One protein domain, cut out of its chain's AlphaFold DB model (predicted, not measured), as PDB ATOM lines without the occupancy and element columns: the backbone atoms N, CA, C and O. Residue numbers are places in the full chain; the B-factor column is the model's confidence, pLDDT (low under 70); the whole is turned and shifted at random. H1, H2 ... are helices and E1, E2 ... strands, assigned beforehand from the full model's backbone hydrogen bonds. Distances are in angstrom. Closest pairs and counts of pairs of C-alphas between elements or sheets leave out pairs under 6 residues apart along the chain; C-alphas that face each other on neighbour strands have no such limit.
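What this domain is: This is residues 751 to 835 of the 1006 residues of the protein "SpaA domain-containing protein" of Weissella confusa (UniProt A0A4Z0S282). A small two-stranded hairpin, E1 and E2, stands at one end, and helix H1 runs on from it through the middle of the domain, where the shorter helix H2 packs crosswise on it and H3 follows H2 after a short link. Two long stretches with no named element lie at opposite ends, residues 751 to 770 at the hairpin's end and 795 to 809 at the other. The 85 printed residues hold two named strands and three named helices, in the order E1, E2, H1, H2, H3, with an antiparallel sheet E1 - E2. The class is mixed, helices and strands, though under half of the residues are in named elements. The whole is compact, with a radius of gyration of the C-alphas of 13.6 A and spans of 39 by 27 by 22 A.

How they stand to each other: E1, residues 771 to 774, and E2, residues 777 to 780, form an antiparallel hairpin, with N 772 and O 779 within hydrogen-bond range at 2.9 A and N 779 and O 772 at 2.8 A. The closest C-alphas of E1 and H1, residues 781 to 794, are those of Val 772 and Ile 781, 6.7 A apart. H1 touches H2, residues 810 to 817, about perpendicular at 90 degrees, closest at the C-alphas of Leu 790 and Lys 814, 5.5 A. With residues 789 to 793 alone, H1 only just touches H3, residues 826 to 834, with 3 pairs of C-alphas within 8 A, the closest those of Phe 789 and Tyr 827, 7.3 A. H2 and H3 only just touch, and only at the corner by their link, with 3 pairs of C-alphas within 8 A, the closest those of Ala 817 and Leu 826, 5.1 A. Both strands are apart from H2 and H3. In H1, H2 and H3 every O i to N i+4 pair is within hydrogen-bond range.

Where its parts are: E1 begins at C-alpha 771 (32.310, 35.926, 25.807). H1 measures 20.4 A and ends at C-alpha 794 (14.780, 20.150, 14.485). H3 measures 12.4 A and ends at C-alpha 834 (29.653, 25.770, 5.144).

The domain as a whole: The C-alphas farthest apart are those of Glu 756 and Gly 806, 41.0 A. The printed part has no cut, and the link from H1 to H2 is long, with 15 residues. Mean pLDDT of the printed part is 77.7, and residues 753 to 755, 774 to 776, 800 to 801 and 803 to 806 are under 70.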
ATOM      1  N   GLU A 751      31.832  32.820   9.387       77.62
ATOM      2  CA  GLU A 751      32.846  33.780   9.833       77.62
ATOM      3  C   GLU A 751      32.277  34.872  10.751       77.62
ATOM      4  O   GLU A 751      31.190  35.423  10.533       77.62
ATOM      5  N   ILE A 752      33.056  35.250  11.762       72.81
ATOM      6  CA  ILE A 752      32.773  36.382  12.647       72.81
ATOM      7  C   ILE A 752      33.075  37.686  11.892       72.81
ATOM      8  O   ILE A 752      34.191  37.895  11.413       72.81
ATOM      9  N   SER A 753      32.087  38.581  11.797       62.09
ATOM     10  CA  SER A 753      32.150  39.791  10.958       62.09
ATOM     11  C   SER A 753      32.875  40.976  11.608       62.09
ATOM     12  O   SER A 753      33.426  41.819  10.897       62.09
ATOM     13  N   GLN A 754      32.913  41.059  12.944       59.25
ATOM     14  CA  GLN A 754      33.474  42.201  13.678       59.25
ATOM     15  C   GLN A 754      34.219  41.795  14.965       59.25
ATOM     16  O   GLN A 754      34.100  40.680  15.469       59.25
ATOM     17  N   GLY A 755      34.999  42.727  15.522       65.06
ATOM     18  CA  GLY A 755      35.724  42.548  16.783       65.06
ATOM     19  C   GLY A 755      37.067  41.820  16.651       65.06
ATOM     20  O   GLY A 755      37.562  41.557  15.559       65.06
ATOM     21  N   GLU A 756      37.682  41.494  17.794       74.12
ATOM     22  CA  GLU A 756      39.032  40.895  17.866       74.12
ATOM     23  C   GLU A 756      39.137  39.535  17.150       74.12
ATOM     24  O   GLU A 756      40.233  39.076  16.835       74.12
ATOM     25  N   LYS A 757      38.001  38.870  16.918       77.44
ATOM     26  CA  LYS A 757      37.921  37.538  16.304       77.44
ATOM     27  C   LYS A 757      37.422  37.571  14.859       77.44
ATOM     28  O   LYS A 757      37.077  36.521  14.333       77.44
ATOM     29  N   LYS A 758      37.398  38.748  14.222       76.81
ATOM     30  CA  LYS A 758      37.021  38.890  12.811       76.81
ATOM     31  C   LYS A 758      37.789  37.889  11.931       76.81
ATOM     32  O   LYS A 758      39.005  37.762  12.077       76.81
ATOM     33  N   GLY A 759      37.076  37.200  11.038       74.88
ATOM     34  CA  GLY A 759      37.632  36.198  10.117       74.88
ATOM     35  C   GLY A 759      37.938  34.830  10.741       74.88
ATOM     36  O   GLY A 759      38.492  33.966  10.071       74.88
ATOM     37  N   GLN A 760      37.618  34.617  12.021       83.69
ATOM     38  CA  GLN A 760      37.578  33.275  12.621       83.69
ATOM     39  C   GLN A 760      36.166  32.703  12.514       83.69
ATOM     40  O   GLN A 760      35.203  33.459  12.355       83.69
ATOM     41  N   HIS A 761      36.030  31.385  12.637       82.75
ATOM     42  CA  HIS A 761      34.742  30.727  12.476       82.75
ATOM     43  C   HIS A 761      34.027  30.565  13.815       82.75
ATOM     44  O   HIS A 761      34.622  30.192  14.825       82.75
ATOM     45  N   VAL A 762      32.713  30.786  13.831       77.12
ATOM     46  CA  VAL A 762      31.869  30.619  15.028       77.12
ATOM     47  C   VAL A 762      31.870  29.183  15.567       77.12
ATOM     48  O   VAL A 762      31.616  28.966  16.750       77.12
ATOM     49  N   TYR A 763      32.211  28.204  14.726       79.19
ATOM     50  CA  TYR A 763      32.367  26.798  15.102       79.19
ATOM     51  C   TYR A 763      33.784  26.427  15.566       79.19
ATOM     52  O   TYR A 763      34.014  25.279  15.944       79.19
ATOM     53  N   ASP A 764      34.737  27.364  15.600       82.25
ATOM     54  CA  ASP A 764      36.077  27.078  16.107       82.25
ATOM     55  C   ASP A 764      36.017  26.697  17.593       82.25
ATOM     56  O   ASP A 764      35.662  27.495  18.464       82.25
ATOM     57  N   GLN A 765      36.438  25.473  17.921       81.50
ATOM     58  CA  GLN A 765      36.364  24.947  19.291       81.50
ATOM     59  C   GLN A 765      37.148  25.804  20.305       81.50
ATOM     60  O   GLN A 765      36.796  25.867  21.483       81.50
ATOM     61  N   ALA A 766      38.191  26.505  19.848       85.69
ATOM     62  CA  ALA A 766      38.958  27.449  20.661       85.69
ATOM     63  C   ALA A 766      38.138  28.679  21.102       85.69
ATOM     64  O   ALA A 766      38.466  29.300  22.115       85.69
ATOM     65  N   LEU A 767      37.075  29.015  20.366       84.31
ATOM     66  CA  LEU A 767      36.202  30.161  20.610       84.31
ATOM     67  C   LEU A 767      34.930  29.811  21.383       84.31
ATOM     68  O   LEU A 767      34.228  30.720  21.811       84.31
ATOM     69  N   TYR A 768      34.655  28.532  21.639       83.81
ATOM     70  CA  TYR A 768      33.411  28.078  22.270       83.81
ATOM     71  C   TYR A 768      33.051  28.850  23.560       83.81
ATOM     72  O   TYR A 768      31.921  29.297  23.727       83.81
ATOM     73  N   ASN A 769      34.024  29.094  24.446       87.75
ATOM     74  CA  ASN A 769      33.814  29.827  25.706       87.75
ATOM     75  C   ASN A 769      34.071  31.345  25.605       87.75
ATOM     76  O   ASN A 769      34.135  32.027  26.630       87.75
ATOM     77  N   TYR A 770      34.297  31.882  24.405       85.25
ATOM     78  CA  TYR A 770      34.588  33.299  24.213       85.25
ATOM     79  C   TYR A 770      33.329  34.132  24.472       85.25
ATOM     80  O   TYR A 770      32.291  33.907  23.849       85.25
ATOM     81  N   ALA A 771      33.424  35.077  25.409       85.94
ATOM     82  CA  ALA A 771      32.310  35.926  25.807       85.94
ATOM     83  C   ALA A 771      32.045  37.018  24.764       85.94
ATOM     84  O   ALA A 771      32.963  37.715  24.332       85.94
ATOM     85  N   VAL A 772      30.777  37.190  24.409       74.94
ATOM     86  CA  VAL A 772      30.285  38.219  23.486       74.94
ATOM     87  C   VAL A 772      29.041  38.879  24.071       74.94
ATOM     88  O   VAL A 772      28.465  38.395  25.044       74.94
ATOM     89  N   THR A 773      28.630  40.007  23.508       72.88
ATOM     90  CA  THR A 773      27.384  40.683  23.881       72.88
ATOM     91  C   THR A 773      26.533  40.815  22.631       72.88
ATOM     92  O   THR A 773      27.011  41.357  21.639       72.88
ATOM     93  N   VAL A 774      25.304  40.308  22.684       65.75
ATOM     94  CA  VAL A 774      24.315  40.371  21.599       65.75
ATOM     95  C   VAL A 774      23.090  41.078  22.160       65.75
ATOM     96  O   VAL A 774      22.650  40.736  23.253       65.75
ATOM     97  N   ASP A 775      22.611  42.124  21.486       61.31
ATOM     98  CA  ASP A 775      21.471  42.948  21.930       61.31
ATOM     99  C   ASP A 775      21.576  43.476  23.373       61.31
ATOM    100  O   ASP A 775      20.590  43.656  24.084       61.31
ATOM    101  N   GLY A 776      22.806  43.741  23.825       67.81
ATOM    102  CA  GLY A 776      23.087  44.218  25.182       67.81
ATOM    103  C   GLY A 776      23.154  43.124  26.254       67.81
ATOM    104  O   GLY A 776      23.491  43.439  27.397       67.81
ATOM    105  N   GLU A 777      22.926  41.858  25.900       75.31
ATOM    106  CA  GLU A 777      22.986  40.714  26.811       75.31
ATOM    107  C   GLU A 777      24.294  39.910  26.641       75.31
ATOM    108  O   GLU A 777      24.701  39.592  25.517       75.31
ATOM    109  N   PRO A 778      25.005  39.570  27.733       82.56
ATOM    110  CA  PRO A 778      26.232  38.782  27.668       82.56
ATOM    111  C   PRO A 778      25.937  37.301  27.383       82.56
ATOM    112  O   PRO A 778      25.154  36.658  28.079       82.56
ATOM    113  N   THR A 779      26.634  36.732  26.404       83.00
ATOM    114  CA  THR A 779      26.560  35.317  26.013       83.00
ATOM    115  C   THR A 779      27.945  34.799  25.590       83.00
ATOM    116  O   THR A 779      28.958  35.465  25.812       83.00
ATOM    117  N   THR A 780      28.029  33.594  25.023       85.06
ATOM    118  CA  THR A 780      29.262  33.037  24.440       85.06
ATOM    119  C   THR A 780      29.043  32.635  22.989       85.06
ATOM    120  O   THR A 780      27.919  32.312  22.606       85.06
ATOM    121  N   ILE A 781      30.115  32.610  22.191       79.12
ATOM    122  CA  ILE A 781      30.055  32.127  20.801       79.12
ATOM    123  C   ILE A 781      29.506  30.693  20.746       79.12
ATOM    124  O   ILE A 781      28.631  30.408  19.933       79.12
ATOM    125  N   GLY A 782      29.939  29.813  21.659       79.19
ATOM    126  CA  GLY A 782      29.442  28.438  21.742       79.19
ATOM    127  C   GLY A 782      27.934  28.358  21.980       79.19
ATOM    128  O   GLY A 782      27.254  27.609  21.291       79.19
ATOM    129  N   ALA A 783      27.389  29.178  22.883       79.56
ATOM    130  CA  ALA A 783      25.951  29.192  23.166       79.56
ATOM    131  C   ALA A 783      25.105  29.682  21.977       79.56
ATOM    132  O   ALA A 783      24.018  29.154  21.744       79.56
ATOM    133  N   LEU A 784      25.596  30.672  21.221       75.94
ATOM    134  CA  LEU A 784      24.937  31.147  19.998       75.94
ATOM    135  C   LEU A 784      24.916  30.048  18.931       75.94
ATOM    136  O   LEU A 784      23.880  29.768  18.329       75.94
ATOM    137  N   TRP A 785      26.053  29.381  18.745       78.69
ATOM    138  CA  TRP A 785      26.216  28.364  17.716       78.69
ATOM    139  C   TRP A 785      25.500  27.040  18.049       78.69
ATOM    140  O   TRP A 785      24.936  26.393  17.170       78.69
ATOM    141  N   GLU A 786      25.410  26.655  19.325       78.81
ATOM    142  CA  GLU A 786      24.575  25.528  19.775       78.81
ATOM    143  C   GLU A 786      23.078  25.744  19.510       78.81
ATOM    144  O   GLU A 786      22.352  24.777  19.270       78.81
ATOM    145  N   GLY A 787      22.610  26.997  19.544       78.31
ATOM    146  CA  GLY A 787      21.250  27.360  19.137       78.31
ATOM    147  C   GLY A 787      21.001  27.049  17.661       78.31
ATOM    148  O   GLY A 787      20.045  26.349  17.333       78.31
ATOM    149  N   MET A 788      21.929  27.448  16.789       80.56
ATOM    150  CA  MET A 788      21.868  27.152  15.352       80.56
ATOM    151  C   MET A 788      21.841  25.648  15.069       80.56
ATOM    152  O   MET A 788      21.053  25.181  14.243       80.56
ATOM    153  N   PHE A 789      22.651  24.865  15.785       81.06
ATOM    154  CA  PHE A 789      22.616  23.407  15.677       81.06
ATOM    155  C   PHE A 789      21.303  22.794  16.135       81.06
ATOM    156  O   PHE A 789      20.835  21.840  15.516       81.06
ATOM    157  N   LEU A 790      20.713  23.309  17.215       83.56
ATOM    158  CA  LEU A 790      19.412  22.842  17.678       83.56
ATOM    159  C   LEU A 790      18.330  23.093  16.624       83.56
ATOM    160  O   LEU A 790      17.519  22.202  16.365       83.56
ATOM    161  N   ASP A 791      18.332  24.272  16.006       84.56
ATOM    162  CA  ASP A 791      17.368  24.630  14.964       84.56
ATOM    163  C   ASP A 791      17.537  23.746  13.723       84.56
ATOM    164  O   ASP A 791      16.560  23.191  13.216       84.56
ATOM    165  N   ALA A 792      18.780  23.510  13.293       85.94
ATOM    166  CA  ALA A 792      19.083  22.567  12.219       85.94
ATOM    167  C   ALA A 792      18.653  21.131  12.575       85.94
ATOM    168  O   ALA A 792      18.001  20.469  11.773       85.94
ATOM    169  N   ALA A 793      18.922  20.664  13.797       84.31
ATOM    170  CA  ALA A 793      18.546  19.329  14.274       84.31
ATOM    171  C   ALA A 793      17.026  19.100  14.319       84.31
ATOM    172  O   ALA A 793      16.563  17.962  14.209       84.31
ATOM    173  N   LYS A 794      16.249  20.170  14.514       83.06
ATOM    174  CA  LYS A 794      14.780  20.150  14.485       83.06
ATOM    175  C   LYS A 794      14.210  20.302  13.070       83.06
ATOM    176  O   LYS A 794      13.022  20.044  12.880       83.06
ATOM    177  N   SER A 795      15.036  20.698  12.100       84.19
ATOM    178  CA  SER A 795      14.652  20.899  10.704       84.19
ATOM    179  C   SER A 795      14.282  19.599  10.003       84.19
ATOM    180  O   SER A 795      14.888  18.547  10.211       84.19
ATOM    181  N   ASP A 796      13.341  19.694   9.069       79.19
ATOM    182  CA  ASP A 796      12.953  18.594   8.189       79.19
ATOM    183  C   ASP A 796      14.066  18.197   7.205       79.19
ATOM    184  O   ASP A 796      14.090  17.049   6.762       79.19
ATOM    185  N   GLN A 797      15.016  19.103   6.939       82.06
ATOM    186  CA  GLN A 797      16.138  18.905   6.013       82.06
ATOM    187  C   GLN A 797      17.028  17.710   6.405       82.06
ATOM    188  O   GLN A 797      17.400  16.916   5.546       82.06
ATOM    189  N   PHE A 798      17.301  17.521   7.703       80.75
ATOM    190  CA  PHE A 798      18.242  16.501   8.199       80.75
ATOM    191  C   PHE A 798      17.570  15.249   8.776       80.75
ATOM    192  O   PHE A 798      18.251  14.305   9.177       80.75
ATOM    193  N   LYS A 799      16.228  15.180   8.778       72.94
ATOM    194  CA  LYS A 799      15.486  14.007   9.293       72.94
ATOM    195  C   LYS A 799      15.907  12.699   8.616       72.94
ATOM    196  O   LYS A 799      15.817  11.630   9.217       72.94
ATOM    197  N   THR A 800      16.351  12.775   7.363       65.81
ATOM    198  CA  THR A 800      16.806  11.626   6.574       65.81
ATOM    199  C   THR A 800      18.328  11.487   6.677       65.81
ATOM    200  O   THR A 800      19.042  11.819   5.744       65.81
ATOM    201  N   GLY A 801      18.834  11.006   7.814       65.38
ATOM    202  CA  GLY A 801      20.280  10.827   8.040       65.38
ATOM    203  C   GLY A 801      20.705  11.099   9.481       65.38
ATOM    204  O   GLY A 801      21.592  10.423   9.996       65.38
ATOM    205  N   TYR A 802      19.980  11.990  10.159       71.81
ATOM    206  CA  TYR A 802      20.166  12.331  11.562       71.81
ATOM    207  C   TYR A 802      18.871  12.057  12.348       71.81
ATOM    208  O   TYR A 802      17.877  12.773  12.231       71.81
ATOM    209  N   ASP A 803      18.858  10.966  13.123       67.31
ATOM    210  CA  ASP A 803      17.662  10.497  13.832       67.31
ATOM    211  C   ASP A 803      17.597  11.039  15.269       67.31
ATOM    212  O   ASP A 803      18.281  10.555  16.172       67.31
ATOM    213  N   THR A 804      16.733  12.029  15.495       67.94
ATOM    214  CA  THR A 804      16.390  12.539  16.835       67.94
ATOM    215  C   THR A 804      15.205  11.798  17.467       67.94
ATOM    216  O   THR A 804      14.732  12.183  18.542       67.94
ATOM    217  N   SER A 805      14.692  10.736  16.830       64.12
ATOM    218  CA  SER A 805      13.484  10.050  17.279       64.12
ATOM    219  C   SER A 805      13.648   9.482  18.694       64.12
ATOM    220  O   SER A 805      14.533   8.689  19.010       64.12
ATOM    221  N   GLY A 806      12.767   9.930  19.592       65.56
ATOM    222  CA  GLY A 806      12.786   9.565  21.011       65.56
ATOM    223  C   GLY A 806      13.436  10.595  21.939       65.56
ATOM    224  O   GLY A 806      13.308  10.447  23.155       65.56
ATOM    225  N   LEU A 807      14.058  11.652  21.406       73.75
ATOM    226  CA  LEU A 807      14.491  12.819  22.177       73.75
ATOM    227  C   LEU A 807      13.401  13.901  22.125       73.75
ATOM    228  O   LEU A 807      12.929  14.269  21.056       73.75
ATOM    229  N   THR A 808      12.972  14.398  23.285       72.25
ATOM    230  CA  THR A 808      11.971  15.483  23.400       72.25
ATOM    231  C   THR A 808      12.501  16.695  24.158       72.25
ATOM    232  O   THR A 808      11.749  17.629  24.416       72.25
ATOM    233  N   ASP A 809      13.757  16.631  24.594       85.38
ATOM    234  CA  ASP A 809      14.411  17.634  25.423       85.38
ATOM    235  C   ASP A 809      15.524  18.311  24.622       85.38
ATOM    236  O   ASP A 809      16.349  17.635  24.000       85.38
ATOM    237  N   ASP A 810      15.526  19.642  24.633       84.44
ATOM    238  CA  ASP A 810      16.418  20.458  23.810       84.44
ATOM    239  C   ASP A 810      17.889  20.256  24.182       84.44
ATOM    240  O   ASP A 810      18.737  20.229  23.294       84.44
ATOM    241  N   ASP A 811      18.199  20.029  25.462       83.12
ATOM    242  CA  ASP A 811      19.573  19.790  25.912       83.12
ATOM    243  C   ASP A 811      20.099  18.435  25.412       83.12
ATOM    244  O   ASP A 811      21.256  18.319  25.002       83.12
ATOM    245  N   ALA A 812      19.241  17.409  25.371       79.44
ATOM    246  CA  ALA A 812      19.594  16.105  24.815       79.44
ATOM    247  C   ALA A 812      19.800  16.149  23.289       79.44
ATOM    248  O   ALA A 812      20.713  15.498  22.775       79.44
ATOM    249  N   ILE A 813      18.985  16.929  22.568       81.12
ATOM    250  CA  ILE A 813      19.134  17.133  21.119       81.12
ATOM    251  C   ILE A 813      20.415  17.921  20.820       81.12
ATOM    252  O   ILE A 813      21.182  17.513  19.948       81.12
ATOM    253  N   LYS A 814      20.700  18.992  21.577       83.31
ATOM    254  CA  LYS A 814      21.943  19.776  21.460       83.31
ATOM    255  C   LYS A 814      23.185  18.924  21.697       83.31
ATOM    256  O   LYS A 814      24.123  18.991  20.911       83.31
ATOM    257  N   ALA A 815      23.188  18.099  22.745       78.69
ATOM    258  CA  ALA A 815      24.330  17.246  23.072       78.69
ATOM    259  C   ALA A 815      24.638  16.210  21.975       78.69
ATOM    260  O   ALA A 815      25.802  15.870  21.763       78.69
ATOM    261  N   LEU A 816      23.607  15.714  21.278       78.44
ATOM    262  CA  LEU A 816      23.775  14.828  20.126       78.44
ATOM    263  C   LEU A 816      24.250  15.600  18.884       78.44
ATOM    264  O   LEU A 816      25.162  15.141  18.196       78.44
ATOM    265  N   ALA A 817      23.668  16.777  18.633       79.25
ATOM    266  CA  ALA A 817      23.964  17.600  17.464       79.25
ATOM    267  C   ALA A 817      25.400  18.136  17.500       79.25
ATOM    268  O   ALA A 817      26.115  18.056  16.505       79.25
ATOM    269  N   TYR A 818      25.847  18.603  18.669       78.12
ATOM    270  CA  TYR A 818      27.161  19.204  18.904       78.12
ATOM    271  C   TYR A 818      28.239  18.180  19.324       78.12
ATOM    272  O   TYR A 818      29.141  18.467  20.115       78.12
ATOM    273  N   ASN A 819      28.177  16.944  18.815       80.06
ATOM    274  CA  ASN A 819      29.206  15.942  19.099       80.06
ATOM    275  C   ASN A 819      30.418  16.076  18.161       80.06
ATOM    276  O   ASN A 819      30.586  15.313  17.213       80.06
ATOM    277  N   THR A 820      31.329  16.985  18.503       76.06
ATOM    278  CA  THR A 820      32.571  17.247  17.745       76.06
ATOM    279  C   THR A 820      33.529  16.048  17.634       76.06
ATOM    280  O   THR A 820      34.478  16.089  16.854       76.06
ATOM    281  N   THR A 821      33.312  14.967  18.397       78.31
ATOM    282  CA  THR A 821      34.180  13.774  18.383       78.31
ATOM    283  C   THR A 821      33.723  12.677  17.422       78.31
ATOM    284  O   THR A 821      34.512  11.783  17.113       78.31
ATOM    285  N   ASP A 822      32.477  12.732  16.944       78.81
ATOM    286  CA  ASP A 822      31.929  11.776  15.979       78.81
ATOM    287  C   ASP A 822      31.985  12.360  14.566       78.81
ATOM    288  O   ASP A 822      31.374  13.391  14.285       78.81
ATOM    289  N   ALA A 823      32.702  11.681  13.669       71.19
ATOM    290  CA  ALA A 823      32.862  12.085  12.276       71.19
ATOM    291  C   ALA A 823      31.532  12.158  11.500       71.19
ATOM    292  O   ALA A 823      31.478  12.866  10.505       71.19
ATOM    293  N   ASN A 824      30.473  11.479  11.965       72.25
ATOM    294  CA  ASN A 824      29.138  11.505  11.350       72.25
ATOM    295  C   ASN A 824      28.118  12.334  12.155       72.25
ATOM    296  O   ASN A 824      26.913  12.126  12.029       72.25
ATOM    297  N   SER A 825      28.576  13.213  13.049       78.50
ATOM    298  CA  SER A 825      27.681  14.119  13.775       78.50
ATOM    299  C   SER A 825      27.100  15.195  12.858       78.50
ATOM    300  O   SER A 825      27.757  15.631  11.913       78.50
ATOM    301  N   LEU A 826      25.915  15.703  13.222       82.31
ATOM    302  CA  LEU A 826      25.327  16.885  12.585       82.31
ATOM    303  C   LEU A 826      26.294  18.080  12.630       82.31
ATOM    304  O   LEU A 826      26.358  18.851  11.683       82.31
ATOM    305  N   TYR A 827      27.104  18.204  13.689       82.44
ATOM    306  CA  TYR A 827      28.193  19.179  13.756       82.44
ATOM    307  C   TYR A 827      29.120  19.132  12.536       82.44
ATOM    308  O   TYR A 827      29.300  20.146  11.867       82.44
ATOM    309  N   ASN A 828      29.698  17.965  12.244       80.44
ATOM    310  CA  ASN A 828      30.651  17.829  11.144       80.44
ATOM    311  C   ASN A 828      29.967  17.957   9.774       80.44
ATOM    312  O   ASN A 828      30.572  18.508   8.858       80.44
ATOM    313  N   GLU A 829      28.710  17.517   9.653       82.62
ATOM    314  CA  GLU A 829      27.900  17.690   8.439       82.62
ATOM    315  C   GLU A 829      27.639  19.173   8.134       82.62
ATOM    316  O   GLU A 829      27.973  19.637   7.046       82.62
ATOM    317  N   LEU A 830      27.141  19.959   9.099       83.06
ATOM    318  CA  LEU A 830      26.888  21.389   8.877       83.06
ATOM    319  C   LEU A 830      28.180  22.179   8.641       83.06
ATOM    320  O   LEU A 830      28.185  23.105   7.835       83.06
ATOM    321  N   VAL A 831      29.280  21.825   9.319       81.38
ATOM    322  CA  VAL A 831      30.588  22.454   9.070       81.38
ATOM    323  C   VAL A 831      31.062  22.192   7.641       81.38
ATOM    324  O   VAL A 831      31.480  23.135   6.977       81.38
ATOM    325  N   SER A 832      30.933  20.958   7.144       80.31
ATOM    326  CA  SER A 832      31.260  20.626   5.748       80.31
ATOM    327  C   SER A 832      30.360  21.369   4.756       80.31
ATOM    328  O   SER A 832      30.852  21.921   3.775       80.31
ATOM    329  N   MET A 833      29.061  21.511   5.044       80.94
ATOM    330  CA  MET A 833      28.161  22.307   4.199       80.94
ATOM    331  C   MET A 833      28.575  23.785   4.109       80.94
ATOM    332  O   MET A 833      28.325  24.403   3.082       80.94
ATOM    333  N   MET A 834      29.215  24.361   5.134       79.25
ATOM    334  CA  MET A 834      29.653  25.770   5.144       79.25
ATOM    335  C   MET A 834      31.001  26.022   4.439       79.25
ATOM    336  O   MET A 834      31.382  27.171   4.183       79.25
ATOM    337  N   THR A 835      31.742  24.972   4.094       72.19
ATOM    338  CA  THR A 835      32.937  25.066   3.253       72.19
ATOM    339  C   THR A 835      32.520  24.838   1.801       72.19
ATOM    340  O   THR A 835      32.560  23.709   1.325       72.19
TER     341      THR A 835